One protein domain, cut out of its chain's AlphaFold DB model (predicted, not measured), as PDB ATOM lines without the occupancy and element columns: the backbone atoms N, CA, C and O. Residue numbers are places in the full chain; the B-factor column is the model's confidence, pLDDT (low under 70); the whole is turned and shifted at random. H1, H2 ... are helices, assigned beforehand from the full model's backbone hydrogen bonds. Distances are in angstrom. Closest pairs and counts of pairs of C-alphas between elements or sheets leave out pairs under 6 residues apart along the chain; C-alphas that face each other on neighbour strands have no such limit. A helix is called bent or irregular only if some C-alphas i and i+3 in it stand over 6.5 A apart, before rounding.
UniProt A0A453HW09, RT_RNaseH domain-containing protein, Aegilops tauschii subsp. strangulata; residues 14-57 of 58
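What this domain is: This is residues 14 to 57 of the 58 residues of the protein "RT_RNaseH domain-containing protein" of Aegilops tauschii subsp. strangulata (UniProt A0A453HW09). Two helices meet near their first residues as an L: the long H1 makes one arm and H2 the other. From the far end of H1 an extended link, residues 34 to 44, folds back to that corner, and residues 51 to 57 stick out. The printed part has 44 residues with two named helices, H1 then H2, and no named strand: all helix. It is only just loose, close to compact, with a radius of gyration of the C-alphas of 11.6 A and spans of 27 by 20 by 16 A.

How they stand to each other: Start with H1, residues 14 to 33, which has a kink of 43 degrees near residue 27. H2, residues 45 to 56, touches H1 with residues 46 to 47 alone, and H1 touches it with residues 14 to 19 alone. Look at the closest C-alphas, those of Tyr 15 and Ser 46, 5.1 A apart. The lines are about perpendicular, at 79 degrees. O i to N i+4 pairs are within hydrogen-bond range for 14 of 16 in H1 and 4 of 8 in H2.

Where its parts are: Find C-alpha 14 at (126.212, 158.711, 137.140); H1 runs 25.4 A to C-alpha 33. H2 runs 19.5 A to C-alpha 56 at (135.968, 145.198, 146.495). Both are irregular: C-alphas 28 and 31 are 8.0 A apart, 48 and 51 7.9 A.

The domain as a whole: The farthest C-alphas, of Ala 14 and His 35, are 30.2 A apart. The printed part has no cut, and the link from H1 to H2 is long. Look for pLDDT under 70 at residues 48 to 49 and 51 to 57.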
ATOM      1  N   ALA A  14     127.615 158.988 136.848       80.44
ATOM      2  CA  ALA A  14     126.212 158.711 137.140       80.44
ATOM      3  C   ALA A  14     126.061 157.681 138.272       80.44
ATOM      4  O   ALA A  14     125.114 157.757 139.027       80.44
ATOM      5  N   TYR A  15     127.003 156.754 138.444       82.19
ATOM      6  CA  TYR A  15     126.984 155.830 139.579       82.19
ATOM      7  C   TYR A  15     127.175 156.555 140.916       82.19
ATOM      8  O   TYR A  15     126.337 156.453 141.809       82.19
ATOM      9  N   GLU A  16     128.242 157.343 141.038       81.00
ATOM     10  CA  GLU A  16     128.602 158.005 142.296       81.00
ATOM     11  C   GLU A  16     127.529 158.996 142.764       81.00
ATOM     12  O   GLU A  16     127.235 159.072 143.956       81.00
ATOM     13  N   LYS A  17     126.912 159.738 141.834       82.50
ATOM     14  CA  LYS A  17     125.817 160.676 142.149       82.50
ATOM     15  C   LYS A  17     124.610 159.971 142.756       82.50
ATOM     16  O   LYS A  17     124.017 160.474 143.705       82.50
ATOM     17  N   GLU A  18     124.268 158.818 142.207       82.81
ATOM     18  CA  GLU A  18     123.076 158.057 142.579       82.81
ATOM     19  C   GLU A  18     123.307 157.303 143.884       82.81
ATOM     20  O   GLU A  18     122.457 157.308 144.772       82.81
ATOM     21  N   TYR A  19     124.515 156.772 144.069       83.62
ATOM     22  CA  TYR A  19     124.940 156.227 145.352       83.62
ATOM     23  C   TYR A  19     124.876 157.284 146.468       83.62
ATOM     24  O   TYR A  19     124.315 157.039 147.537       83.62
ATOM     25  N   LEU A  20     125.364 158.500 146.205       85.50
ATOM     26  CA  LEU A  20     125.230 159.632 147.128       85.50
ATOM     27  C   LEU A  20     123.768 159.992 147.407       85.50
ATOM     28  O   LEU A  20     123.429 160.281 148.555       85.50
ATOM     29  N   ALA A  21     122.902 159.970 146.392       85.38
ATOM     30  CA  ALA A  21     121.477 160.228 146.573       85.38
ATOM     31  C   ALA A  21     120.838 159.205 147.529       85.38
ATOM     32  O   ALA A  21     120.093 159.602 148.428       85.38
ATOM     33  N   ILE A  22     121.198 157.923 147.402       86.81
ATOM     34  CA  ILE A  22     120.759 156.866 148.324       86.81
ATOM     35  C   ILE A  22     121.257 157.134 149.743       86.81
ATOM     36  O   ILE A  22     120.448 157.145 150.670       86.81
ATOM     37  N   LEU A  23     122.555 157.390 149.929       87.62
ATOM     38  CA  LEU A  23     123.121 157.647 151.258       87.62
ATOM     39  C   LEU A  23     122.435 158.829 151.953       87.62
ATOM     40  O   LEU A  23     122.072 158.741 153.125       87.62
ATOM     41  N   VAL A  24     122.216 159.925 151.222       89.00
ATOM     42  CA  VAL A  24     121.547 161.118 151.755       89.00
ATOM     43  C   VAL A  24     120.093 160.823 152.119       89.00
ATOM     44  O   VAL A  24     119.629 161.279 153.164       89.00
ATOM     45  N   ALA A  25     119.376 160.059 151.291       88.38
ATOM     46  CA  ALA A  25     118.009 159.657 151.595       88.38
ATOM     47  C   ALA A  25     117.956 158.776 152.854       88.38
ATOM     48  O   ALA A  25     117.172 159.056 153.758       88.38
ATOM     49  N   VAL A  26     118.820 157.763 152.956       89.56
ATOM     50  CA  VAL A  26     118.879 156.880 154.131       89.56
ATOM     51  C   VAL A  26     119.200 157.670 155.398       89.56
ATOM     52  O   VAL A  26     118.502 157.499 156.393       89.56
ATOM     53  N   GLU A  27     120.179 158.579 155.367       90.44
ATOM     54  CA  GLU A  27     120.521 159.405 156.536       90.44
ATOM     55  C   GLU A  27     119.347 160.306 156.954       90.44
ATOM     56  O   GLU A  27     119.048 160.438 158.140       90.44
ATOM     57  N   GLN A  28     118.627 160.882 155.985       91.69
ATOM     58  CA  GLN A  28     117.463 161.729 156.253       91.69
ATOM     59  C   GLN A  28     116.314 160.962 156.924       91.69
ATOM     60  O   GLN A  28     115.632 161.511 157.791       91.69
ATOM     61  N   TRP A  29     116.085 159.708 156.529       91.75
ATOM     62  CA  TRP A  29     115.001 158.872 157.058       91.75
ATOM     63  C   TRP A  29     115.462 157.906 158.155       91.75
ATOM     64  O   TRP A  29     114.657 157.128 158.666       91.75
ATOM     65  N   ARG A  30     116.731 157.984 158.572       91.44
ATOM     66  CA  ARG A  30     117.367 157.091 159.547       91.44
ATOM     67  C   ARG A  30     116.543 156.846 160.816       91.44
ATOM     68  O   ARG A  30     116.410 155.677 161.169       91.44
ATOM     69  N   PRO A  31     115.925 157.854 161.467       92.50
ATOM     70  CA  PRO A  31     115.117 157.612 162.667       92.50
ATOM     71  C   PRO A  31     113.942 156.649 162.441       92.50
ATOM     72  O   PRO A  31     113.515 155.975 163.372       92.50
ATOM     73  N   TYR A  32     113.434 156.570 161.209       91.38
ATOM     74  CA  TYR A  32     112.320 155.705 160.821       91.38
ATOM     75  C   TYR A  32     112.792 154.352 160.279       91.38
ATOM     76  O   TYR A  32     112.127 153.343 160.489       91.38
ATOM     77  N   LEU A  33     113.935 154.325 159.587       90.94
ATOM     78  CA  LEU A  33     114.450 153.129 158.911       90.94
ATOM     79  C   LEU A  33     115.325 152.248 159.810       90.94
ATOM     80  O   LEU A  33     115.423 151.052 159.581       90.94
ATOM     81  N   GLN A  34     115.959 152.803 160.846       89.06
ATOM     82  CA  GLN A  34     116.956 152.074 161.646       89.06
ATOM     83  C   GLN A  34     116.397 150.895 162.464       89.06
ATOM     84  O   GLN A  34     117.171 150.096 162.984       89.06
ATOM     85  N   HIS A  35     115.076 150.807 162.626       89.44
ATOM     86  CA  HIS A  35     114.420 149.802 163.467       89.44
ATOM     87  C   HIS A  35     113.709 148.701 162.673       89.44
ATOM     88  O   HIS A  35     113.106 147.820 163.283       89.44
ATOM     89  N   ALA A  36     113.752 148.744 161.340       89.75
ATOM     90  CA  ALA A  36     113.066 147.780 160.490       89.75
ATOM     91  C   ALA A  36     113.843 147.530 159.197       89.75
ATOM     92  O   ALA A  36     114.592 148.382 158.723       89.75
ATOM     93  N   GLU A  37     113.626 146.364 158.599       90.88
ATOM     94  CA  GLU A  37     114.038 146.142 157.218       90.88
ATOM     95  C   GLU A  37     113.260 147.082 156.295       90.88
ATOM     96  O   GLU A  37     112.065 147.328 156.478       90.88
ATOM     97  N   PHE A  38     113.949 147.621 155.295       89.81
ATOM     98  CA  PHE A  38     113.351 148.517 154.319       89.81
ATOM     99  C   PHE A  38     113.855 148.198 152.918       89.81
ATOM    100  O   PHE A  38     114.960 147.692 152.728       89.81
ATOM    101  N   ILE A  39     113.025 148.521 151.931       88.56
ATOM    102  CA  ILE A  39     113.316 148.303 150.516       88.56
ATOM    103  C   ILE A  39     113.484 149.668 149.859       88.56
ATOM    104  O   ILE A  39     112.593 150.515 149.927       88.56
ATOM    105  N   ILE A  40     114.627 149.877 149.207       85.06
ATOM    106  CA  ILE A  40     114.850 151.038 148.345       85.06
ATOM    107  C   ILE A  40     114.417 150.650 146.934       85.06
ATOM    108  O   ILE A  40     115.010 149.768 146.319       85.06
ATOM    109  N   LEU A  41     113.391 151.322 146.415       85.25
ATOM    110  CA  LEU A  41     112.985 151.209 145.018       85.25
ATOM    111  C   LEU A  41     113.637 152.342 144.224       85.25
ATOM    112  O   LEU A  41     113.432 153.515 144.529       85.25
ATOM    113  N   THR A  42     114.427 151.983 143.218       82.56
ATOM    114  CA  THR A  42     115.101 152.922 142.318       82.56
ATOM    115  C   THR A  42     115.003 152.412 140.882       82.56
ATOM    116  O   THR A  42     115.081 151.209 140.637       82.56
ATOM    117  N   ASP A  43     114.797 153.317 139.932       78.06
ATOM    118  CA  ASP A  43     114.790 153.060 138.487       78.06
ATOM    119  C   ASP A  43     116.195 153.166 137.858       78.06
ATOM    120  O   ASP A  43     116.377 152.957 136.653       78.06
ATOM    121  N   GLN A  44     117.214 153.439 138.678       73.44
ATOM    122  CA  GLN A  44     118.570 153.719 138.228       73.44
ATOM    123  C   GLN A  44     119.364 152.438 137.927       73.44
ATOM    124  O   GLN A  44     119.801 151.704 138.814       73.44
ATOM    125  N   ARG A  45     119.660 152.213 136.641       70.44
ATOM    126  CA  ARG A  45     120.483 151.079 136.167       70.44
ATOM    127  C   ARG A  45     121.969 151.181 136.524       70.44
ATOM    128  O   ARG A  45     122.697 150.207 136.377       70.44
ATOM    129  N   SER A  46     122.451 152.345 136.954       70.12
ATOM    130  CA  SER A  46     123.867 152.541 137.288       70.12
ATOM    131  C   SER A  46     124.300 151.733 138.516       70.12
ATOM    132  O   SER A  46     125.472 151.393 138.618       70.12
ATOM    133  N   LEU A  47     123.369 151.370 139.404       71.50
ATOM    134  CA  LEU A  47     123.633 150.662 140.663       71.50
ATOM    135  C   LEU A  47     123.640 149.128 140.533       71.50
ATOM    136  O   LEU A  47     123.719 148.432 141.539       71.50
ATOM    137  N   VAL A  48     123.575 148.586 139.313       69.00
ATOM    138  CA  VAL A  48     123.511 147.131 139.062       69.00
ATOM    139  C   VAL A  48     124.701 146.364 139.664       69.00
ATOM    140  O   VAL A  48     124.537 145.216 140.054       69.00
ATOM    141  N   HIS A  49     125.863 147.007 139.827       67.25
ATOM    142  CA  HIS A  49     127.081 146.389 140.376       67.25
ATOM    143  C   HIS A  49     127.351 146.768 141.848       67.25
ATOM    144  O   HIS A  49     128.489 146.702 142.315       67.25
ATOM    145  N   LEU A  50     126.330 147.201 142.600       71.38
ATOM    146  CA  LEU A  50     126.501 147.621 143.999       71.38
ATOM    147  C   LEU A  50     127.057 146.488 144.887       71.38
ATOM    148  O   LEU A  50     127.907 146.730 145.744       71.38
ATOM    149  N   GLU A  51     126.600 145.249 144.677       66.69
ATOM    150  CA  GLU A  51     127.078 144.078 145.430       66.69
ATOM    151  C   GLU A  51     128.543 143.745 145.122       66.69
ATOM    152  O   GLU A  51     129.307 143.438 146.036       66.69
ATOM    153  N   GLU A  52     128.966 143.893 143.864       64.44
ATOM    154  CA  GLU A  52     130.356 143.679 143.446       64.44
ATOM    155  C   GLU A  52     131.306 144.689 144.111       64.44
ATOM    156  O   GLU A  52     132.411 144.336 144.520       64.44
ATOM    157  N   GLN A  53     130.862 145.938 144.302       62.50
ATOM    158  CA  GLN A  53     131.651 146.963 144.995       62.50
ATOM    159  C   GLN A  53     131.766 146.733 146.506       62.50
ATOM    160  O   GLN A  53     132.825 147.009 147.077       62.50
ATOM    161  N   ARG A  54     130.733 146.183 147.165       61.28
ATOM    162  CA  ARG A  54     130.824 145.822 148.595       61.28
ATOM    163  C   ARG A  54     131.907 144.778 148.861       61.28
ATOM    164  O   ARG A  54     132.477 144.781 149.945       61.28
ATOM    165  N   LEU A  55     132.188 143.915 147.887       57.06
ATOM    166  CA  LEU A  55     133.242 142.900 147.970       57.06
ATOM    167  C   LEU A  55     134.639 143.463 147.662       57.06
ATOM    168  O   LEU A  55     135.636 142.884 148.081       57.06
ATOM    169  N   ALA A  56     134.717 144.584 146.939       57.31
ATOM    170  CA  ALA A  56     135.968 145.198 146.495       57.31
ATOM    171  C   ALA A  56     136.526 146.266 147.454       57.31
ATOM    172  O   ALA A  56     137.609 146.796 147.206       57.31
ATOM    173  N   THR A  57     135.810 146.596 148.533       47.50
ATOM    174  CA  THR A  57     136.300 147.534 149.554       47.50
ATOM    175  C   THR A  57     136.832 146.716 150.741       47.50
ATOM    176  O   THR A  57     136.019 146.047 151.378       47.50
TER     177      THR A  57